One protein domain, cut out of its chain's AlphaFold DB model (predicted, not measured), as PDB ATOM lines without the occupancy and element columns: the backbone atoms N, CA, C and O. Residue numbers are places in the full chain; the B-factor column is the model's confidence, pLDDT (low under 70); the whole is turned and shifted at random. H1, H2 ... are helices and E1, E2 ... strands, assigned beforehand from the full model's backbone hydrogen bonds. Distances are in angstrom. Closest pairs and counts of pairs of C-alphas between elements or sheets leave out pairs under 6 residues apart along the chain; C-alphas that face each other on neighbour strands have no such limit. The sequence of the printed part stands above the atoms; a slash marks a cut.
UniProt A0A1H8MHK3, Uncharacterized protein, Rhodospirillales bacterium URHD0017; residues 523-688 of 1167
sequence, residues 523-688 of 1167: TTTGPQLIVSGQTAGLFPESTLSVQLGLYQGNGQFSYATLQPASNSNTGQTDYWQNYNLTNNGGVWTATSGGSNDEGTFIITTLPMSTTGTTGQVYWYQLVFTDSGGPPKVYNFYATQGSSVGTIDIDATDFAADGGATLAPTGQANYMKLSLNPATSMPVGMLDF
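What this domain is: This is residues 523 to 688 of the 1167 residues of an uncharacterized protein of Rhodospirillales bacterium URHD0017 (UniProt A0A1H8MHK3). Two strongly twisted sheets stand face to face as a sandwich, E6 E5 E7 E1 E12 E11 and E4 E3 E8 E9 E10, their strands crossed; the edge strands come together on both sides, E4 with E6 and E10 with E11. A small separate pair of strands, E2 and E13, with the short helix H1 near E2, lies away from the middle. The printed part has 166 residues, in the order E1 to E12, H1, E13, and the six-stranded sheet is mixed while the five-stranded one is antiparallel. The class is mostly strand, 77 of the 81 residues in named elements, which are under half of those printed. The whole is compact, with a radius of gyration of the C-alphas of 15.2 A and a rounded outline of 42 by 34 by 30 A.

How they stand to each other: The largest sheet runs E6, residues 587 to 595, E5, residues 577 to 584, E7, residues 600 to 603, E1, residues 528 to 532, E12, residues 670 to 674, and E11, residues 661 to 664. Its edge strands are E6 and E11, and from edge to edge the strands' lines turn by 101 degrees. E5 and E6 form a hairpin, with N 580 and O 591 3.0 A apart, within hydrogen-bond range. E5 and E7 are parallel, with N 579 and O 602 at 2.7 A. E7 and E1 are antiparallel, with N 531 and O 601 at 2.9 A. E1 and E12 are parallel at 19 degrees, with N 530 and O 671 at 2.8 A. E11 and E12 form a hairpin, with N 674 and O 661 at 2.8 A. The second sheet runs E4, residues 556 to 562, E3, residues 545 to 553, E8, residues 617 to 625, E9, residues 632 to 639, and E10, residues 654 to 656. E3 and E4 form a hairpin, with N 550 and O 558 at 2.8 A. E3 and E8 are antiparallel, with N 549 and O 621 at 2.7 A. E8, E9 and E10 make a meander, each strand the antiparallel neighbour of the one before, with N 622 and O 634 at 2.8 A and N 637 and O 655 at 2.9 A. In the sandwich, two sheets face to face, the facing parts are 9.6 A centre to centre and the strands of one stand at 43 degrees to those of the other. The closest C-alphas of E4 and E6 are those of Ala 560 and Trp 588, 5.2 A; those of E10 and E11 are Ala 656 and Leu 662, 5.8 A. E2, residues 538 to 540, and E13, residues 686 to 688, are antiparallel, with N 687 and O 539 at 2.9 A. H1, residues 677 to 680, is on neither large sheet; its closest C-alpha pair with E2 is Pro 677 and Phe 539, 6.0 A. H1 is too short for an O i to N i+4 pair; its one O i to N i+3 pair is within range.

Where its parts are: E1 begins at C-alpha 528 (171.076, 211.004, 181.383). E8 is 26.5 A long, from C-alpha 617 (184.370, 206.073, 190.694) to C-alpha 625. E3 spans 24.3 A, E6 24.0 A, E9 23.9 A and E5 21.0 A. E13 ends at C-alpha 688 (157.634, 188.175, 175.517).

The domain as a whole: The two C-alphas farthest apart, those of Gly 628 and Ser 642, are 43.6 A apart. The printed part has no cut. The long links are E4 to E5, E7 to E8 and E9 to E10. Residues 565 to 566 pair with 573 to 574, antiparallel. The mean pLDDT of the printed part is 88.3; residues 536, 585 and 628 are under 70.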
ATOM      1  N   THR A 523     174.185 216.503 193.306       81.44
ATOM      2  CA  THR A 523     173.611 217.351 192.254       81.44
ATOM      3  C   THR A 523     172.611 216.549 191.423       81.44
ATOM      4  O   THR A 523     172.810 215.358 191.199       81.44
ATOM      5  N   THR A 524     171.561 217.206 190.927       75.50
ATOM      6  CA  THR A 524     170.596 216.655 189.956       75.50
ATOM      7  C   THR A 524     170.892 217.139 188.532       75.50
ATOM      8  O   THR A 524     169.985 217.304 187.726       75.50
ATOM      9  N   THR A 525     172.152 217.456 188.230       81.75
ATOM     10  CA  THR A 525     172.612 217.895 186.897       81.75
ATOM     11  C   THR A 525     173.537 216.872 186.238       81.75
ATOM     12  O   THR A 525     174.345 217.253 185.395       81.75
ATOM     13  N   GLY A 526     173.504 215.616 186.690       87.81
ATOM     14  CA  GLY A 526     174.329 214.548 186.132       87.81
ATOM     15  C   GLY A 526     173.845 214.063 184.760       87.81
ATOM     16  O   GLY A 526     172.858 214.588 184.231       87.81
ATOM     17  N   PRO A 527     174.521 213.052 184.187       90.50
ATOM     18  CA  PRO A 527     174.207 212.520 182.873       90.50
ATOM     19  C   PRO A 527     172.819 211.881 182.845       90.50
ATOM     20  O   PRO A 527     172.308 211.391 183.854       90.50
ATOM     21  N   GLN A 528     172.232 211.836 181.657       93.06
ATOM     22  CA  GLN A 528     171.076 211.004 181.383       93.06
ATOM     23  C   GLN A 528     171.497 209.530 181.402       93.06
ATOM     24  O   GLN A 528     172.481 209.156 180.763       93.06
ATOM     25  N   LEU A 529     170.735 208.687 182.099       94.38
ATOM     26  CA  LEU A 529     170.882 207.234 182.043       94.38
ATOM     27  C   LEU A 529     169.718 206.651 181.244       94.38
ATOM     28  O   LEU A 529     168.566 206.720 181.672       94.38
ATOM     29  N   ILE A 530     170.034 206.081 180.087       94.56
ATOM     30  CA  ILE A 530     169.108 205.333 179.243       94.56
ATOM     31  C   ILE A 530     169.221 203.865 179.645       94.56
ATOM     32  O   ILE A 530     170.303 203.285 179.551       94.56
ATOM     33  N   VAL A 531     168.119 203.265 180.082       95.00
ATOM     34  CA  VAL A 531     168.059 201.832 180.369       95.00
ATOM     35  C   VAL A 531     167.291 201.149 179.252       95.00
ATOM     36  O   VAL A 531     166.131 201.467 179.007       95.00
ATOM     37  N   SER A 532     167.959 200.218 178.574       91.25
ATOM     38  CA  SER A 532     167.381 199.382 177.528       91.25
ATOM     39  C   SER A 532     167.227 197.964 178.072       91.25
ATOM     40  O   SER A 532     168.206 197.254 178.310       91.25
ATOM     41  N   GLY A 533     165.980 197.591 178.329       84.38
ATOM     42  CA  GLY A 533     165.570 196.283 178.816       84.38
ATOM     43  C   GLY A 533     165.190 195.306 177.709       84.38
ATOM     44  O   GLY A 533     164.981 194.151 178.028       84.38
ATOM     45  N   GLN A 534     165.118 195.720 176.440       78.94
ATOM     46  CA  GLN A 534     164.725 194.832 175.343       78.94
ATOM     47  C   GLN A 534     165.932 194.110 174.728       78.94
ATOM     48  O   GLN A 534     166.899 194.738 174.292       78.94
ATOM     49  N   THR A 535     165.893 192.780 174.654       74.31
ATOM     50  CA  THR A 535     166.871 191.971 173.906       74.31
ATOM     51  C   THR A 535     166.193 190.724 173.364       74.31
ATOM     52  O   THR A 535     165.522 190.019 174.106       74.31
ATOM     53  N   ALA A 536     166.368 190.460 172.068       67.56
ATOM     54  CA  ALA A 536     165.819 189.287 171.387       67.56
ATOM     55  C   ALA A 536     164.288 189.093 171.528       67.56
ATOM     56  O   ALA A 536     163.810 187.966 171.483       67.56
ATOM     57  N   GLY A 537     163.510 190.175 171.664       74.19
ATOM     58  CA  GLY A 537     162.054 190.099 171.874       74.19
ATOM     59  C   GLY A 537     161.632 189.881 173.329       74.19
ATOM     60  O   GLY A 537     160.441 189.836 173.601       74.19
ATOM     61  N   LEU A 538     162.581 189.808 174.266       81.25
ATOM     62  CA  LEU A 538     162.314 189.747 175.703       81.25
ATOM     63  C   LEU A 538     162.541 191.101 176.361       81.25
ATOM     64  O   LEU A 538     163.491 191.812 176.008       81.25
ATOM     65  N   PHE A 539     161.731 191.424 177.363       86.69
ATOM     66  CA  PHE A 539     161.963 192.552 178.261       86.69
ATOM     67  C   PHE A 539     161.398 192.283 179.661       86.69
ATOM     68  O   PHE A 539     160.580 191.384 179.835       86.69
ATOM     69  N   PRO A 540     161.857 193.031 180.680       89.62
ATOM     70  CA  PRO A 540     161.322 192.925 182.033       89.62
ATOM     71  C   PRO A 540     159.800 193.177 182.071       89.62
ATOM     72  O   PRO A 540     159.328 194.124 181.451       89.62
ATOM     73  N   GLU A 541     159.032 192.379 182.811       87.25
ATOM     74  CA  GLU A 541     157.567 192.511 182.877       87.25
ATOM     75  C   GLU A 541     157.152 193.903 183.393       87.25
ATOM     76  O   GLU A 541     157.751 194.446 184.331       87.25
ATOM     77  N   SER A 542     156.108 194.498 182.811       86.06
ATOM     78  CA  SER A 542     155.682 195.878 183.114       86.06
ATOM     79  C   SER A 542     155.116 196.086 184.533       86.06
ATOM     80  O   SER A 542     154.990 197.231 184.981       86.06
ATOM     81  N   THR A 543     154.800 195.011 185.267       84.81
ATOM     82  CA  THR A 543     154.244 195.070 186.636       84.81
ATOM     83  C   THR A 543     155.302 195.065 187.746       84.81
ATOM     84  O   THR A 543     154.975 195.303 188.913       84.81
ATOM     85  N   LEU A 544     156.574 194.833 187.402       91.88
ATOM     86  CA  LEU A 544     157.668 194.753 188.369       91.88
ATOM     87  C   LEU A 544     157.867 196.064 189.138       91.88
ATOM     88  O   LEU A 544     157.741 197.171 188.610       91.88
ATOM     89  N   SER A 545     158.279 195.944 190.401       93.44
ATOM     90  CA  SER A 545     158.768 197.090 191.165       93.44
ATOM     91  C   SER A 545     160.208 197.394 190.767       93.44
ATOM     92  O   SER A 545     161.099 196.570 190.988       93.44
ATOM     93  N   VAL A 546     160.449 198.606 190.257       96.12
ATOM     94  CA  VAL A 546     161.781 199.061 189.834       96.12
ATOM     95  C   VAL A 546     162.327 200.133 190.779       96.12
ATOM     96  O   VAL A 546     161.637 201.096 191.127       96.12
ATOM     97  N   GLN A 547     163.584 199.990 191.206       96.50
ATOM     98  CA  GLN A 547     164.252 200.949 192.094       96.50
ATOM     99  C   GLN A 547     165.666 201.293 191.620       96.50
ATOM    100  O   GLN A 547     166.428 200.418 191.216       96.50
ATOM    101  N   LEU A 548     166.044 202.567 191.754       96.75
ATOM    102  CA  LEU A 548     167.419 203.040 191.587       96.75
ATOM    103  C   LEU A 548     168.081 203.225 192.959       96.75
ATOM    104  O   LEU A 548     167.661 204.068 193.753       96.75
ATOM    105  N   GLY A 549     169.136 202.464 193.225       95.94
ATOM    106  CA  GLY A 549     170.011 202.592 194.381       95.94
ATOM    107  C   GLY A 549     171.126 203.612 194.152       95.94
ATOM    108  O   GLY A 549     171.921 203.492 193.220       95.94
ATOM    109  N   LEU A 550     171.218 204.587 195.055       94.56
ATOM    110  CA  LEU A 550     172.257 205.616 195.101       94.56
ATOM    111  C   LEU A 550     173.223 205.322 196.253       94.56
ATOM    112  O   LEU A 550     172.795 205.250 197.412       94.56
ATOM    113  N   TYR A 551     174.509 205.161 195.946       95.06
ATOM    114  CA  TYR A 551     175.523 204.776 196.928       95.06
ATOM    115  C   TYR A 551     175.716 205.825 198.028       95.06
ATOM    116  O   TYR A 551     175.816 207.017 197.752       95.06
ATOM    117  N   GLN A 552     175.790 205.384 199.283       93.00
ATOM    118  CA  GLN A 552     175.915 206.229 200.478       93.00
ATOM    119  C   GLN A 552     177.278 206.092 201.182       93.00
ATOM    120  O   GLN A 552     177.533 206.818 202.142       93.00
ATOM    121  N   GLY A 553     178.156 205.198 200.713       92.19
ATOM    122  CA  GLY A 553     179.417 204.846 201.377       92.19
ATOM    123  C   GLY A 553     179.345 203.513 202.127       92.19
ATOM    124  O   GLY A 553     178.271 203.074 202.540       92.19
ATOM    125  N   ASN A 554     180.499 202.873 202.333       91.38
ATOM    126  CA  ASN A 554     180.668 201.604 203.058       91.38
ATOM    127  C   ASN A 554     179.724 200.470 202.601       91.38
ATOM    128  O   ASN A 554     179.137 199.761 203.425       91.38
ATOM    129  N   GLY A 555     179.526 200.317 201.292       92.25
ATOM    130  CA  GLY A 555     178.664 199.272 200.742       92.25
ATOM    131  C   GLY A 555     177.166 199.508 200.968       92.25
ATOM    132  O   GLY A 555     176.415 198.543 200.903       92.25
ATOM    133  N   GLN A 556     176.722 200.731 201.288       94.56
ATOM    134  CA  GLN A 556     175.315 201.053 201.575       94.56
ATOM    135  C   GLN A 556     174.673 201.912 200.474       94.56
ATOM    136  O   GLN A 556     175.347 202.703 199.819       94.56
ATOM    137  N   PHE A 557     173.352 201.818 200.332       94.81
ATOM    138  CA  PHE A 557     172.522 202.459 199.316       94.81
ATOM    139  C   PHE A 557     171.251 203.067 199.913       94.81
ATOM    140  O   PHE A 557     170.689 202.573 200.892       94.81
ATOM    141  N   SER A 558     170.768 204.128 199.265       93.12
ATOM    142  CA  SER A 558     169.395 204.622 199.397       93.12
ATOM    143  C   SER A 558     168.646 204.390 198.089       93.12
ATOM    144  O   SER A 558     169.188 204.723 197.035       93.12
ATOM    145  N   TYR A 559     167.412 203.893 198.144       94.06
ATOM    146  CA  TYR A 559     166.643 203.540 196.948       94.06
ATOM    147  C   TYR A 559     165.552 204.563 196.630       94.06
ATOM    148  O   TYR A 559     164.779 204.955 197.505       94.06
ATOM    149  N   ALA A 560     165.472 204.955 195.361       94.19
ATOM    150  CA  ALA A 560     164.366 205.707 194.786       94.19
ATOM    151  C   ALA A 560     163.501 204.760 193.947       94.19
ATOM    152  O   ALA A 560     163.975 204.209 192.955       94.19
ATOM    153  N   THR A 561     162.240 204.567 194.332       95.06
ATOM    154  CA  THR A 561     161.302 203.753 193.544       95.06
ATOM    155  C   THR A 561     160.851 204.514 192.303       95.06
ATOM    156  O   THR A 561     160.375 205.647 192.413       95.06
ATOM    157  N   LEU A 562     160.968 203.876 191.141       95.31
ATOM    158  CA  LEU A 562     160.458 204.361 189.863       95.31
ATOM    159  C   LEU A 562     158.969 204.004 189.784       95.31
ATOM    160  O   LEU A 562     158.604 202.863 189.529       95.31
ATOM    161  N   GLN A 563     158.108 204.964 190.128       91.50
ATOM    162  CA  GLN A 563     156.665 204.726 190.213       91.50
ATOM    163  C   GLN A 563     156.054 204.580 188.813       91.50
ATOM    164  O   GLN A 563     156.268 205.479 187.992       91.50
ATOM    165  N   PRO A 564     155.253 203.531 188.554       92.12
ATOM    166  CA  PRO A 564     154.570 203.395 187.280       92.12
ATOM    167  C   PRO A 564     153.567 204.537 187.077       92.12
ATOM    168  O   PRO A 564     152.992 205.074 188.031       92.12
ATOM    169  N   ALA A 565     153.362 204.927 185.825       93.00
ATOM    170  CA  ALA A 565     152.459 206.003 185.435       93.00
ATOM    171  C   ALA A 565     151.710 205.637 184.151       93.00
ATOM    172  O   ALA A 565     152.095 204.715 183.439       93.00
ATOM    173  N   SER A 566     150.631 206.368 183.851       92.12
ATOM    174  CA  SER A 566     149.927 206.197 182.579       92.12
ATOM    175  C   SER A 566     150.878 206.483 181.419       92.12
ATOM    176  O   SER A 566     151.494 207.550 181.350       92.12
ATOM    177  N   ASN A 567     150.993 205.514 180.523       88.38
ATOM    178  CA  ASN A 567     151.869 205.537 179.375       88.38
ATOM    179  C   ASN A 567     151.035 205.665 178.095       88.38
ATOM    180  O   ASN A 567     150.237 204.788 177.771       88.38
ATOM    181  N   SER A 568     151.195 206.773 177.367       87.75
ATOM    182  CA  SER A 568     150.476 206.986 176.107       87.75
ATOM    183  C   SER A 568     151.024 206.167 174.946       87.75
ATOM    184  O   SER A 568     150.320 206.031 173.950       87.75
ATOM    185  N   ASN A 569     152.261 205.676 175.049       83.69
ATOM    186  CA  ASN A 569     152.845 204.815 174.034       83.69
ATOM    187  C   ASN A 569     152.217 203.431 174.203       83.69
ATOM    188  O   ASN A 569     151.440 203.041 173.348       83.69
ATOM    189  N   THR A 570     152.400 202.764 175.345       77.12
ATOM    190  CA  THR A 570     151.901 201.390 175.577       77.12
ATOM    191  C   THR A 570     150.383 201.282 175.793       77.12
ATOM    192  O   THR A 570     149.809 200.204 175.659       77.12
ATOM    193  N   GLY A 571     149.719 202.378 176.180       81.38
ATOM    194  CA  GLY A 571     148.309 202.384 176.584       81.38
ATOM    195  C   GLY A 571     148.047 201.829 177.992       81.38
ATOM    196  O   GLY A 571     146.884 201.669 178.370       81.38
ATOM    197  N   GLN A 572     149.092 201.546 178.777       83.81
ATOM    198  CA  GLN A 572     149.000 200.914 180.099       83.81
ATOM    199  C   GLN A 572     149.508 201.830 181.231       83.81
ATOM    200  O   GLN A 572     149.838 202.996 181.018       83.81
ATOM    201  N   THR A 573     149.495 201.337 182.476       89.75
ATOM    202  CA  THR A 573     150.193 201.972 183.609       89.75
ATOM    203  C   THR A 573     151.427 201.146 183.932       89.75
ATOM    204  O   THR A 573     151.301 200.064 184.493       89.75
ATOM    205  N   ASP A 574     152.600 201.661 183.580       90.00
ATOM    206  CA  ASP A 574     153.867 200.928 183.616       90.00
ATOM    207  C   ASP A 574     155.030 201.839 184.027       90.00
ATOM    208  O   ASP A 574     154.877 203.063 184.156       90.00
ATOM    209  N   TYR A 575     156.202 201.239 184.250       91.88
ATOM    210  CA  TYR A 575     157.417 201.978 184.576       91.88
ATOM    211  C   TYR A 575     158.246 202.403 183.352       91.88
ATOM    212  O   TYR A 575     159.311 202.998 183.545       91.88
ATOM    213  N   TRP A 576     157.781 202.174 182.121       92.31
ATOM    214  CA  TRP A 576     158.457 202.564 180.877       92.31
ATOM    215  C   TRP A 576     158.304 204.063 180.613       92.31
ATOM    216  O   TRP A 576     157.571 204.535 179.751       92.31
ATOM    217  N   GLN A 577     158.970 204.851 181.449       93.75
ATOM    218  CA  GLN A 577     158.793 206.292 181.531       93.75
ATOM    219  C   GLN A 577     160.144 207.001 181.504       93.75
ATOM    220  O   GLN A 577     161.203 206.450 181.806       93.75
ATOM    221  N   ASN A 578     160.105 208.290 181.216       95.88
ATOM    222  CA  ASN A 578     161.172 209.190 181.611       95.88
ATOM    223  C   ASN A 578     160.980 209.531 183.093       95.88
ATOM    224  O   ASN A 578     159.863 209.788 183.519       95.88
ATOM    225  N   TYR A 579     162.046 209.576 183.884       96.25
ATOM    226  CA  TYR A 579     162.002 209.849 185.317       96.25
ATOM    227  C   TYR A 579     162.852 211.053 185.685       96.25
ATOM    228  O   TYR A 579     164.041 211.133 185.363       96.25
ATOM    229  N   ASN A 580     162.244 211.948 186.458       93.19
ATOM    230  CA  ASN A 580     162.937 213.025 187.148       93.19
ATOM    231  C   ASN A 580     163.155 212.630 188.608       93.19
ATOM    232  O   ASN A 580     162.200 212.304 189.316       93.19
ATOM    233  N   LEU A 581     164.408 212.682 189.057       91.81
ATOM    234  CA  LEU A 581     164.783 212.413 190.441       91.81
ATOM    235  C   LEU A 581     164.868 213.719 191.221       91.81
ATOM    236  O   LEU A 581     165.512 214.682 190.806       91.81
ATOM    237  N   THR A 582     164.231 213.738 192.383       87.19
ATOM    238  CA  THR A 582     164.278 214.863 193.316       87.19
ATOM    239  C   THR A 582     164.615 214.368 194.711       87.19
ATOM    240  O   THR A 582     164.276 213.249 195.095       87.19
ATOM    241  N   ASN A 583     165.302 215.212 195.473       82.88
ATOM    242  CA  ASN A 583     165.608 214.969 196.875       82.88
ATOM    243  C   ASN A 583     164.810 215.964 197.717       82.88
ATOM    244  O   ASN A 583     165.006 217.176 197.599       82.88
ATOM    245  N   ASN A 584     163.915 215.454 198.561       75.88
ATOM    246  CA  ASN A 584     163.100 216.271 199.449       75.88
ATOM    247  C   ASN A 584     163.302 215.833 200.901       75.88
ATOM    248  O   ASN A 584     162.815 214.789 201.327       75.88
ATOM    249  N   GLY A 585     164.048 216.631 201.669       66.75
ATOM    250  CA  GLY A 585     164.244 216.384 203.100       66.75
ATOM    251  C   GLY A 585     165.020 215.104 203.429       66.75
ATOM    252  O   GLY A 585     164.839 214.561 204.515       66.75
ATOM    253  N   GLY A 586     165.880 214.627 202.522       70.56
ATOM    254  CA  GLY A 586     166.700 213.435 202.742       70.56
ATOM    255  C   GLY A 586     166.121 212.138 202.167       70.56
ATOM    256  O   GLY A 586     166.658 211.069 202.442       70.56
ATOM    257  N   VAL A 587     165.054 212.226 201.373       81.81
ATOM    258  CA  VAL A 587     164.430 211.094 200.678       81.81
ATOM    259  C   VAL A 587     164.474 211.360 199.178       81.81
ATOM    260  O   VAL A 587     164.090 212.442 198.727       81.81
ATOM    261  N   TRP A 588     164.936 210.371 198.415       88.62
ATOM    262  CA  TRP A 588     164.909 210.410 196.959       88.62
ATOM    263  C   TRP A 588     163.559 209.929 196.436       88.62
ATOM    264  O   TRP A 588     163.080 208.862 196.812       88.62
ATOM    265  N   THR A 589     162.959 210.713 195.547       90.19
ATOM    266  CA  THR A 589     161.700 210.383 194.877       90.19
ATOM    267  C   THR A 589     161.865 210.509 193.372       90.19
ATOM    268  O   THR A 589     162.421 211.504 192.897       90.19
ATOM    269  N   ALA A 590     161.360 209.526 192.630       93.31
ATOM    270  CA  ALA A 590     161.251 209.585 191.181       93.31
ATOM    271  C   ALA A 590     159.800 209.874 190.780       93.31
ATOM    272  O   ALA A 590     158.864 209.299 191.334       93.31
ATOM    273  N   THR A 591     159.616 210.763 189.810       92.31
ATOM    274  CA  THR A 591     158.308 211.071 189.217       92.31
ATOM    275  C   THR A 591     158.393 210.947 187.705       92.31
ATOM    276  O   THR A 591     159.401 211.374 187.134       92.31
ATOM    277  N   SER A 592     157.339 210.431 187.063       91.88
ATOM    278  CA  SER A 592     157.277 210.389 185.598       91.88
ATOM    279  C   SER A 592     157.408 211.804 185.014       91.88
ATOM    280  O   SER A 592     156.761 212.756 185.452       91.88
ATOM    281  N   GLY A 593     158.312 211.934 184.051       90.88
ATOM    282  CA  GLY A 593     158.566 213.092 183.205       90.88
ATOM    283  C   GLY A 593     157.997 212.931 181.795       90.88
ATOM    284  O   GLY A 593     158.277 213.774 180.946       90.88
ATOM    285  N   GLY A 594     157.226 211.870 181.540       93.50
ATOM    286  CA  GLY A 594     156.611 211.562 180.249       93.50
ATOM    287  C   GLY A 594     156.789 210.098 179.852       93.50
ATOM    288  O   GLY A 594     157.709 209.433 180.323       93.50
ATOM    289  N   SER A 595     155.913 209.632 178.967       93.12
ATOM    290  CA  SER A 595     155.894 208.264 178.445       93.12
ATOM    291  C   SER A 595     157.139 207.919 177.625       93.12
ATOM    292  O   SER A 595     157.741 208.798 177.000       93.12
ATOM    293  N   ASN A 596     157.511 206.642 177.639       91.19
ATOM    294  CA  ASN A 596     158.550 206.061 176.798       91.19
ATOM    295  C   ASN A 596     158.058 204.728 176.208       91.19
ATOM    296  O   ASN A 596     157.005 204.218 176.602       91.19
ATOM    297  N   ASP A 597     158.804 204.205 175.243       86.75
ATOM    298  CA  ASP A 597     158.506 202.938 174.587       86.75
ATOM    299  C   ASP A 597     158.761 201.763 175.539       86.75
ATOM    300  O   ASP A 597     159.666 201.801 176.380       86.75
ATOM    301  N   GLU A 598     157.958 200.711 175.396       84.00
ATOM    302  CA  GLU A 598     158.110 199.468 176.155       84.00
ATOM    303  C   GLU A 598     159.539 198.915 176.030       84.00
ATOM    304  O   GLU A 598     160.187 199.018 174.986       84.00
ATOM    305  N   GLY A 599     160.077 198.383 177.126       85.94
ATOM    306  CA  GLY A 599     161.472 197.950 177.184       85.94
ATOM    307  C   GLY A 599     162.490 199.087 177.352       85.94
ATOM    308  O   GLY A 599     163.685 198.797 177.452       85.94
ATOM    309  N   THR A 600     162.081 200.361 177.418       90.62
ATOM    310  CA  THR A 600     162.986 201.496 177.674       90.62
ATOM    311  C   THR A 600     162.456 202.438 178.751       90.62
ATOM    312  O   THR A 600     161.316 202.889 178.731       90.62
ATOM    313  N   PHE A 601     163.317 202.811 179.696       94.75
ATOM    314  CA  PHE A 601     163.060 203.953 180.574       94.75
ATOM    315  C   PHE A 601     164.313 204.814 180.695       94.75
ATOM    316  O   PHE A 601     165.442 204.353 180.509       94.75
ATOM    317  N   ILE A 602     164.121 206.096 180.993       95.56
ATOM    318  CA  ILE A 602     165.217 207.064 181.038       95.56
ATOM    319  C   ILE A 602     165.199 207.785 182.372       95.56
ATOM    320  O   ILE A 602     164.215 208.417 182.729       95.56
ATOM    321  N   ILE A 603     166.323 207.793 183.075       95.88
ATOM    322  CA  ILE A 603     166.546 208.711 184.190       95.88
ATOM    323  C   ILE A 603     167.158 209.984 183.609       95.88
ATOM    324  O   ILE A 603     168.301 209.987 183.151       95.88
ATOM    325  N   THR A 604     166.383 211.072 183.582       93.56
ATOM    326  CA  THR A 604     166.739 212.293 182.840       93.56
ATOM    327  C   THR A 604     167.992 212.970 183.391       93.56
ATOM    328  O   THR A 604     168.769 213.529 182.624       93.56
ATOM    329  N   THR A 605     168.194 212.901 184.707       88.94
ATOM    330  CA  THR A 605     169.408 213.375 185.382       88.94
ATOM    331  C   THR A 605     169.780 212.398 186.489       88.94
ATOM    332  O   THR A 605     169.081 212.287 187.499       88.94
ATOM    333  N   LEU A 606     170.870 211.655 186.301       91.81
ATOM    334  CA  LEU A 606     171.372 210.746 187.324       91.81
ATOM    335  C   LEU A 606     172.029 211.564 188.451       91.81
ATOM    336  O   LEU A 606     172.902 212.387 188.167       91.81
ATOM    337  N   PRO A 607     171.636 211.386 189.726       92.44
ATOM    338  CA  PRO A 607     172.254 212.103 190.830       92.44
ATOM    339  C   PRO A 607     173.743 211.778 190.954       92.44
ATOM    340  O   PRO A 607     174.113 210.611 190.987       92.44
ATOM    341  N   MET A 608     174.589 212.802 191.071       91.00
ATOM    342  CA  MET A 608     176.048 212.659 191.204       91.00
ATOM    343  C   MET A 608     176.577 213.425 192.409       91.00
ATOM    344  O   MET A 608     175.916 214.337 192.902       91.00
ATOM    345  N   SER A 609     177.789 213.109 192.860       89.75
ATOM    346  CA  SER A 609     178.410 213.798 193.991       89.75
ATOM    347  C   SER A 609     178.959 215.172 193.583       89.75
ATOM    348  O   SER A 609     179.685 215.303 192.601       89.75
ATOM    349  N   THR A 610     178.666 216.215 194.359       87.75
ATOM    350  CA  THR A 610     179.210 217.573 194.192       87.75
ATOM    351  C   THR A 610     180.654 217.697 194.660       87.75
ATOM    352  O   THR A 610     181.295 218.712 194.403       87.75
ATOM    353  N   THR A 611     181.176 216.672 195.341       85.12
ATOM    354  CA  THR A 611     182.559 216.618 195.829       85.12
ATOM    355  C   THR A 611     183.458 215.723 194.978       85.12
ATOM    356  O   THR A 611     184.594 215.479 195.374       85.12
ATOM    357  N   GLY A 612     182.957 215.196 193.855       83.56
ATOM    358  CA  GLY A 612     183.724 214.318 192.976       83.56
ATOM    359  C   GLY A 612     184.904 215.040 192.321       83.56
ATOM    360  O   GLY A 612     184.761 216.146 191.799       83.56
ATOM    361  N   THR A 613     186.068 214.399 192.328       87.12
ATOM    362  CA  THR A 613     187.250 214.787 191.552       87.12
ATOM    363  C   THR A 613     187.475 213.801 190.413       87.12
ATOM    364  O   THR A 613     187.147 212.623 190.552       87.12
ATOM    365  N   THR A 614     188.063 214.267 189.308       88.81
ATOM    366  CA  THR A 614     188.382 213.448 188.129       88.81
ATOM    367  C   THR A 614     189.041 212.123 188.505       88.81
ATOM    368  O   THR A 614     189.946 212.098 189.344       88.81
ATOM    369  N   GLY A 615     188.599 211.036 187.874       86.44
ATOM    370  CA  GLY A 615     189.151 209.697 188.074       86.44
ATOM    371  C   GLY A 615     188.534 208.919 189.238       86.44
ATOM    372  O   GLY A 615     188.789 207.730 189.356       86.44
ATOM    373  N   GLN A 616     187.720 209.540 190.098       91.50
ATOM    374  CA  GLN A 616     187.003 208.816 191.154       91.50
ATOM    375  C   GLN A 616     185.777 208.080 190.609       91.50
ATOM    376  O   GLN A 616     185.152 208.531 189.657       91.50
ATOM    377  N   VAL A 617     185.382 206.983 191.251       93.31
ATOM    378  CA  VAL A 617     184.370 206.073 190.694       93.31
ATOM    379  C   VAL A 617     183.028 206.174 191.421       93.31
ATOM    380  O   VAL A 617     182.980 206.179 192.655       93.31
ATOM    381  N   TYR A 618     181.936 206.210 190.658       93.88
ATOM    382  CA  TYR A 618     180.566 206.043 191.142       93.88
ATOM    383  C   TYR A 618     180.121 204.582 191.094       93.88
ATOM    384  O   TYR A 618     180.534 203.834 190.214       93.88
ATOM    385  N   TRP A 619     179.218 204.211 192.000       95.56
ATOM    386  CA  TRP A 619     178.550 202.913 192.019       95.56
ATOM    387  C   TRP A 619     177.047 203.127 192.227       95.56
ATOM    388  O   TRP A 619     176.632 203.872 193.114       95.56
ATOM    389  N   TYR A 620     176.228 202.491 191.399       96.75
ATOM    390  CA  TYR A 620     174.772 202.514 191.475       96.75
ATOM    391  C   TYR A 620     174.209 201.093 191.407       96.75
ATOM    392  O   TYR A 620     174.883 200.168 190.950       96.75
ATOM    393  N   GLN A 621     172.957 200.940 191.836       97.12
ATOM    394  CA  GLN A 621     172.191 199.703 191.679       97.12
ATOM    395  C   GLN A 621     170.888 199.973 190.937       97.12
ATOM    396  O   GLN A 621     170.196 200.940 191.239       97.12
ATOM    397  N   LEU A 622     170.523 199.102 190.006       97.50
ATOM    398  CA  LEU A 622     169.183 199.029 189.441       97.50
ATOM    399  C   LEU A 622     168.545 197.715 189.884       97.50
ATOM    400  O   LEU A 622     169.149 196.656 189.727       97.50
ATOM    401  N   VAL A 623     167.351 197.787 190.463       96.38
ATOM    402  CA  VAL A 623     166.705 196.652 191.130       96.38
ATOM    403  C   VAL A 623     165.326 196.410 190.538       96.38
ATOM    404  O   VAL A 623     164.520 197.336 190.495       96.38
ATOM    405  N   PHE A 624     165.059 195.167 190.150       95.38
ATOM    406  CA  PHE A 624     163.752 194.660 189.739       95.38
ATOM    407  C   PHE A 624     163.264 193.650 190.772       95.38
ATOM    408  O   PHE A 624     164.023 192.783 191.206       95.38
ATOM    409  N   THR A 625     162.015 193.786 191.210       93.44
ATOM    410  CA  THR A 625     161.421 192.918 192.235       93.44
ATOM    411  C   THR A 625     160.022 192.499 191.805       93.44
ATOM    412  O   THR A 625     159.202 193.360 191.474       93.44
ATOM    413  N   ASP A 626     159.761 191.195 191.838       89.25
ATOM    414  CA  ASP A 626     158.428 190.615 191.688       89.25
ATOM    415  C   ASP A 626     157.779 190.395 193.073       89.25
ATOM    416  O   ASP A 626     158.288 190.834 194.107       89.25
ATOM    417  N   SER A 627     156.621 189.736 193.118       77.06
ATOM    418  CA  SER A 627     155.908 189.484 194.378       77.06
ATOM    419  C   SER A 627     156.366 188.230 195.146       77.06
ATOM    420  O   SER A 627     155.887 188.014 196.263       77.06
ATOM    421  N   GLY A 628     157.268 187.407 194.590       68.62
ATOM    422  CA  GLY A 628     157.484 186.023 195.043       68.62
ATOM    423  C   GLY A 628     158.934 185.530 195.134       68.62
ATOM    424  O   GLY A 628     159.154 184.476 195.733       68.62
ATOM    425  N   GLY A 629     159.919 186.260 194.602       78.06
ATOM    426  CA  GLY A 629     161.319 185.843 194.495       78.06
ATOM    427  C   GLY A 629     162.344 186.862 195.023       78.06
ATOM    428  O   GLY A 629     161.992 187.958 195.468       78.06
ATOM    429  N   PRO A 630     163.644 186.499 195.035       83.44
ATOM    430  CA  PRO A 630     164.714 187.451 195.315       83.44
ATOM    431  C   PRO A 630     164.791 188.511 194.202       83.44
ATOM    432  O   PRO A 630     164.572 188.188 193.034       83.44
ATOM    433  N   PRO A 631     165.135 189.768 194.527       90.75
ATOM    434  CA  PRO A 631     165.227 190.817 193.522       90.75
ATOM    435  C   PRO A 631     166.378 190.557 192.544       90.75
ATOM    436  O   PRO A 631     167.466 190.137 192.952       90.75
ATOM    437  N   LYS A 632     166.188 190.900 191.265       93.31
ATOM    438  CA  LYS A 632     167.295 191.004 190.310       93.31
ATOM    439  C   LYS A 632     167.961 192.367 190.464       93.31
ATOM    440  O   LYS A 632     167.317 193.403 190.305       93.31
ATOM    441  N   VAL A 633     169.261 192.364 190.751       94.00
ATOM    442  CA  VAL A 633     170.068 193.576 190.933       94.00
ATOM    443  C   VAL A 633     171.133 193.657 189.846       94.00
ATOM    444  O   VAL A 633     171.854 192.691 189.616       94.00
ATOM    445  N   TYR A 634     171.243 194.826 189.221       94.94
ATOM    446  CA  TYR A 634     172.342 195.206 188.339       94.94
ATOM    447  C   TYR A 634     173.151 196.308 189.012       94.94
ATOM    448  O   TYR A 634     172.637 197.400 189.272       94.94
ATOM    449  N   ASN A 635     174.415 196.044 189.299       95.00
ATOM    450  CA  ASN A 635     175.376 197.056 189.701       95.00
ATOM    451  C   ASN A 635     175.991 197.674 188.450       95.00
ATOM    452  O   ASN A 635     176.350 196.970 187.508       95.00
ATOM    453  N   PHE A 636     176.153 198.991 188.460       95.38
ATOM    454  CA  PHE A 636     176.831 199.691 187.381       95.38
ATOM    455  C   PHE A 636     177.696 200.827 187.918       95.38
ATOM    456  O   PHE A 636     177.397 201.434 188.954       95.38
ATOM    457  N   TYR A 637     178.798 201.081 187.220       94.38
ATOM    458  CA  TYR A 637     179.885 201.935 187.676       94.38
ATOM    459  C   TYR A 637     180.337 202.855 186.548       94.38
ATOM    460  O   TYR A 637     180.381 202.443 185.391       94.38
ATOM    461  N   ALA A 638     180.695 204.086 186.902       93.44
ATOM    462  CA  ALA A 638     181.235 205.060 185.959       93.44
ATOM    463  C   ALA A 638     182.288 205.940 186.638       93.44
ATOM    464  O   ALA A 638     182.118 206.333 187.801       93.44
ATOM    465  N   THR A 639     183.349 206.286 185.914       92.44
ATOM    466  CA  THR A 639     184.364 207.227 186.396       92.44
ATOM    467  C   THR A 639     183.887 208.677 186.258       92.44
ATOM    468  O   THR A 639     183.268 209.083 185.276       92.44
ATOM    469  N   GLN A 640     184.168 209.488 187.275       91.00
ATOM    470  CA  GLN A 640     183.937 210.928 187.314       91.00
ATOM    471  C   GLN A 640     184.807 211.632 186.266       91.00
ATOM    472  O   GLN A 640     186.038 211.574 186.331       91.00
ATOM    473  N   GLY A 641     184.160 212.370 185.364       89.81
ATOM    474  CA  GLY A 641     184.830 213.168 184.344       89.81
ATOM    475  C   GLY A 641     185.469 214.442 184.902       89.81
ATOM    476  O   GLY A 641     185.462 214.712 186.107       89.81
ATOM    477  N   SER A 642     185.989 215.277 184.000       86.94
ATOM    478  CA  SER A 642     186.758 216.488 184.340       86.94
ATOM    479  C   SER A 642     185.989 217.569 185.116       86.94
ATOM    480  O   SER A 642     186.610 218.450 185.713       86.94
ATOM    481  N   SER A 643     184.653 217.533 185.104       86.38
ATOM    482  CA  SER A 643     183.780 218.497 185.782       86.38
ATOM    483  C   SER A 643     182.687 217.794 186.589       86.38
ATOM    484  O   SER A 643     182.190 216.736 186.202       86.38
ATOM    485  N   VAL A 644     182.262 218.407 187.696       82.31
ATOM    486  CA  VAL A 644     181.122 217.916 188.490       82.31
ATOM    487  C   VAL A 644     179.889 217.780 187.591       82.31
ATOM    488  O   VAL A 644     179.555 218.710 186.860       82.31
ATOM    489  N   GLY A 645     179.211 216.631 187.660       81.50
ATOM    490  CA  GLY A 645     178.034 216.337 186.833       81.50
ATOM    491  C   GLY A 645     178.336 215.669 185.486       81.50
ATOM    492  O   GLY A 645     177.403 215.390 184.745       81.50
ATOM    493  N   THR A 646     179.608 215.394 185.172       88.06
ATOM    494  CA  THR A 646     180.015 214.670 183.952       88.06
ATOM    495  C   THR A 646     180.726 213.359 184.279       88.06
ATOM    496  O   THR A 646     181.390 213.263 185.314       88.06
ATOM    497  N   ILE A 647     180.630 212.387 183.379       90.81
ATOM    498  CA  ILE A 647     181.374 211.116 183.400       90.81
ATOM    499  C   ILE A 647     182.560 211.156 182.429       90.81
ATOM    500  O   ILE A 647     182.563 211.957 181.491       90.81
ATOM    501  N   ASP A 648     183.561 210.311 182.666       89.56
ATOM    502  CA  ASP A 648     184.550 209.985 181.635       89.56
ATOM    503  C   ASP A 648     183.887 209.148 180.530       89.56
ATOM    504  O   ASP A 648     182.894 208.478 180.792       89.56
ATOM    505  N   ILE A 649     184.367 209.240 179.291       87.31
ATOM    506  CA  ILE A 649     183.759 208.575 178.125       87.31
ATOM    507  C   ILE A 649     184.614 207.435 177.572       87.31
ATOM    508  O   ILE A 649     184.192 206.788 176.611       87.31
ATOM    509  N   ASP A 650     185.781 207.179 178.159       83.38
ATOM    510  CA  ASP A 650     186.629 206.057 177.775       83.38
ATOM    511  C   ASP A 650     185.978 204.725 178.182       83.38
ATOM    512  O   ASP A 650     185.408 204.578 179.261       83.38
ATOM    513  N   ALA A 651     186.039 203.711 177.315       71.88
ATOM    514  CA  ALA A 651     185.343 202.438 177.547       71.88
ATOM    515  C   ALA A 651     185.824 201.693 178.810       71.88
ATOM    516  O   ALA A 651     185.063 200.935 179.406       71.88
ATOM    517  N   THR A 652     187.068 201.924 179.242       80.19
ATOM    518  CA  THR A 652     187.639 201.363 180.479       80.19
ATOM    519  C   THR A 652     187.089 201.996 181.756       80.19
ATOM    520  O   THR A 652     187.338 201.477 182.841       80.19
ATOM    521  N   ASP A 653     186.348 203.098 181.636       85.12
ATOM    522  CA  ASP A 653     185.762 203.858 182.740       85.12
ATOM    523  C   ASP A 653     184.296 203.499 183.020       85.12
ATOM    524  O   ASP A 653     183.592 204.226 183.726       85.12
ATOM    525  N   PHE A 654     183.844 202.352 182.503       89.69
ATOM    526  CA  PHE A 654     182.514 201.797 182.728       89.69
ATOM    527  C   PHE A 654     182.584 200.322 183.112       89.69
ATOM    528  O   PHE A 654     183.407 199.563 182.606       89.69
ATOM    529  N   ALA A 655     181.674 199.910 183.990       91.38
ATOM    530  CA  ALA A 655     181.466 198.511 184.338       91.38
ATOM    531  C   ALA A 655     179.995 198.262 184.664       91.38
ATOM    532  O   ALA A 655     179.310 199.146 185.189       91.38
ATOM    533  N   ALA A 656     179.525 197.047 184.407       91.94
ATOM    534  CA  ALA A 656     178.223 196.575 184.854       91.94
ATOM    535  C   ALA A 656     178.286 195.076 185.151       91.94
ATOM    536  O   ALA A 656     179.037 194.346 184.506       91.94
ATOM    537  N   ASP A 657     177.512 194.622 186.133       90.38
ATOM    538  CA  ASP A 657     177.370 193.201 186.445       90.38
ATOM    539  C   ASP A 657     175.964 192.675 186.133       90.38
ATOM    540  O   ASP A 657     175.155 193.313 185.453       90.38
ATOM    541  N   GLY A 658     175.699 191.448 186.584       86.56
ATOM    542  CA  GLY A 658     174.386 190.833 186.471       86.56
ATOM    543  C   GLY A 658     173.988 190.495 185.039       86.56
ATOM    544  O   GLY A 658     172.807 190.259 184.831       86.56
ATOM    545  N   GLY A 659     174.930 190.469 184.089       85.31
ATOM    546  CA  GLY A 659     174.687 190.229 182.660       85.31
ATOM    547  C   GLY A 659     174.400 191.496 181.843       85.31
ATOM    548  O   GLY A 659     174.208 191.403 180.632       85.31
ATOM    549  N   ALA A 660     174.401 192.677 182.474       89.25
ATOM    550  CA  ALA A 660     174.230 193.944 181.773       89.25
ATOM    551  C   ALA A 660     175.541 194.458 181.161       89.25
ATOM    552  O   ALA A 660     176.641 194.131 181.603       89.25
ATOM    553  N   THR A 661     175.414 195.337 180.170       87.94
ATOM    554  CA  THR A 661     176.529 196.095 179.588       87.94
ATOM    555  C   THR A 661     176.275 197.589 179.725       87.94
ATOM    556  O   THR A 661     175.148 198.064 179.567       87.94
ATOM    557  N   LEU A 662     177.330 198.345 180.020       87.44
ATOM    558  CA  LEU A 662     177.291 199.800 180.101       87.44
ATOM    559  C   LEU A 662     178.229 200.368 179.039       87.44
ATOM    560  O   LEU A 662     179.415 200.054 179.040       87.44
ATOM    561  N   ALA A 663     177.691 201.185 178.137       78.19
ATOM    562  CA  ALA A 663     178.468 201.792 177.062       78.19
ATOM    563  C   ALA A 663     178.462 203.328 177.163       78.19
ATOM    564  O   ALA A 663     177.390 203.918 177.378       78.19
ATOM    565  N   PRO A 664     179.613 203.997 176.944       72.62
ATOM    566  CA  PRO A 664     179.630 205.430 176.694       72.62
ATOM    567  C   PRO A 664     178.948 205.720 175.357       72.62
ATOM    568  O   PRO A 664     179.243 205.086 174.346       72.62
ATOM    569  N   THR A 665     178.084 206.732 175.295       73.50
ATOM    570  CA  THR A 665     177.483 207.160 174.015       73.50
ATOM    571  C   THR A 665     178.359 208.190 173.282       73.50
ATOM    572  O   THR A 665     177.851 209.013 172.518       73.50
ATOM    573  N   GLY A 666     179.663 208.229 173.585       73.44
ATOM    574  CA  GLY A 666     180.614 209.234 173.087       73.44
ATOM    575  C   GLY A 666     180.383 210.657 173.618       73.44
ATOM    576  O   GLY A 666     180.986 211.606 173.123       73.44
ATOM    577  N   GLN A 667     179.499 210.834 174.605       82.56
ATOM    578  CA  GLN A 667     179.159 212.131 175.190       82.56
ATOM    579  C   GLN A 667     179.143 212.042 176.715       82.56
ATOM    580  O   GLN A 667     178.461 211.197 177.283       82.56
ATOM    581  N   ALA A 668     179.812 212.980 177.389       83.25
ATOM    582  CA  ALA A 668     179.991 212.972 178.847       83.25
ATOM    583  C   ALA A 668     178.699 213.168 179.676       83.25
ATOM    584  O   ALA A 668     178.741 213.132 180.905       83.25
ATOM    585  N   ASN A 669     177.561 213.398 179.012       86.81
ATOM    586  CA  ASN A 669     176.254 213.648 179.626       86.81
ATOM    587  C   ASN A 669     175.252 212.502 179.398       86.81
ATOM    588  O   ASN A 669     174.072 212.675 179.692       86.81
ATOM    589  N   TYR A 670     175.687 211.358 178.866       87.50
ATOM    590  CA  TYR A 670     174.804 210.254 178.491       87.50
ATOM    591  C   TYR A 670     175.451 208.898 178.782       87.50
ATOM    592  O   TYR A 670     176.622 208.673 178.484       87.50
ATOM    593  N   MET A 671     174.659 207.981 179.329       90.62
ATOM    594  CA  MET A 671     175.022 206.582 179.555       90.62
ATOM    595  C   MET A 671     173.913 205.676 179.047       90.62
ATOM    596  O   MET A 671     172.734 205.995 179.220       90.62
ATOM    597  N   LYS A 672     174.280 204.524 178.479       92.69
ATOM    598  CA  LYS A 672     173.323 203.479 178.109       92.69
ATOM    599  C   LYS A 672     173.639 202.180 178.843       92.69
ATOM    600  O   LYS A 672     174.669 201.565 178.577       92.69
ATOM    601  N   LEU A 673     172.733 201.764 179.726       93.50
ATOM    602  CA  LEU A 673     172.751 200.463 180.391       93.50
ATOM    603  C   LEU A 673     171.827 199.504 179.627       93.50
ATOM    604  O   LEU A 673     170.628 199.759 179.526       93.50
ATOM    605  N   SER A 674     172.374 198.417 179.092       92.31
ATOM    606  CA  SER A 674     171.616 197.390 178.365       92.31
ATOM    607  C   SER A 674     171.566 196.116 179.206       92.31
ATOM    608  O   SER A 674     172.618 195.573 179.533       92.31
ATOM    609  N   LEU A 675     170.370 195.661 179.594       89.62
ATOM    610  CA  LEU A 675     170.202 194.643 180.646       89.62
ATOM    611  C   LEU A 675     170.394 193.192 180.182       89.62
ATOM    612  O   LEU A 675     170.681 192.346 181.018       89.62
ATOM    613  N   ASN A 676     170.232 192.905 178.887       86.81
ATOM    614  CA  ASN A 676     170.225 191.547 178.323       86.81
ATOM    615  C   ASN A 676     169.352 190.556 179.139       86.81
ATOM    616  O   ASN A 676     169.874 189.604 179.730       86.81
ATOM    617  N   PRO A 677     168.026 190.781 179.231       85.94
ATOM    618  CA  PRO A 677     167.104 189.972 180.045       85.94
ATOM    619  C   PRO A 677     167.190 188.462 179.789       85.94
ATOM    620  O   PRO A 677     167.148 187.688 180.741       85.94
ATOM    621  N   ALA A 678     167.390 188.052 178.533       81.38
ATOM    622  CA  ALA A 678     167.438 186.657 178.085       81.38
ATOM    623  C   ALA A 678     168.422 185.765 178.867       81.38
ATOM    624  O   ALA A 678     168.211 184.562 179.023       81.38
ATOM    625  N   THR A 679     169.514 186.351 179.355       83.81
ATOM    626  CA  THR A 679     170.586 185.634 180.062       83.81
ATOM    627  C   THR A 679     170.831 186.174 181.465       83.81
ATOM    628  O   THR A 679     171.760 185.734 182.134       83.81
ATOM    629  N   SER A 680     170.004 187.109 181.941       86.31
ATOM    630  CA  SER A 680     170.204 187.762 183.236       86.31
ATOM    631  C   SER A 680     168.984 187.772 184.147       86.31
ATOM    632  O   SER A 680     169.162 187.875 185.361       86.31
ATOM    633  N   MET A 681     167.765 187.654 183.624       89.44
ATOM    634  CA  MET A 681     166.544 187.720 184.424       89.44
ATOM    635  C   MET A 681     165.853 186.360 184.547       89.44
ATOM    636  O   MET A 681     165.835 185.592 183.585       89.44
ATOM    637  N   PRO A 682     165.258 186.054 185.715       88.81
ATOM    638  CA  PRO A 682     164.368 184.909 185.855       88.81
ATOM    639  C   PRO A 682     163.170 185.031 184.914       88.81
ATOM    640  O   PRO A 682     162.619 186.118 184.762       88.81
ATOM    641  N   VAL A 683     162.712 183.906 184.358       85.88
ATOM    642  CA  VAL A 683     161.593 183.893 183.403       85.88
ATOM    643  C   VAL A 683     160.308 184.520 183.957       85.88
ATOM    644  O   VAL A 683     159.606 185.206 183.231       85.88
ATOM    645  N   GLY A 684     160.029 184.360 185.254       85.81
ATOM    646  CA  GLY A 684     158.854 184.963 185.895       85.81
ATOM    647  C   GLY A 684     158.904 186.491 186.023       85.81
ATOM    648  O   GLY A 684     157.953 187.073 186.521       85.81
ATOM    649  N   MET A 685     160.009 187.128 185.620       89.88
ATOM    650  CA  MET A 685     160.165 188.584 185.546       89.88
ATOM    651  C   MET A 685     160.196 189.082 184.093       89.88
ATOM    652  O   MET A 685     160.599 190.221 183.859       89.88
ATOM    653  N   LEU A 686     159.855 188.240 183.116       87.62
ATOM    654  CA  LEU A 686     159.960 188.552 181.693       87.62
ATOM    655  C   LEU A 686     158.598 188.534 181.012       87.62
ATOM    656  O   LEU A 686     157.800 187.628 181.229       87.62
ATOM    657  N   ASP A 687     158.412 189.507 180.125       83.44
ATOM    658  CA  ASP A 687     157.393 189.499 179.086       83.44
ATOM    659  C   ASP A 687     158.039 189.181 177.731       83.44
ATOM    660  O   ASP A 687     159.216 189.479 177.472       83.44
ATOM    661  N   PHE A 688     157.237 188.578 176.858       80.25
ATOM    662  CA  PHE A 688     157.634 188.175 175.517       80.25
ATOM    663  C   PHE A 688     156.884 189.004 174.483       80.25
ATOM    664  O   PHE A 688     155.662 189.140 174.531       80.25
TER     665      PHE A 688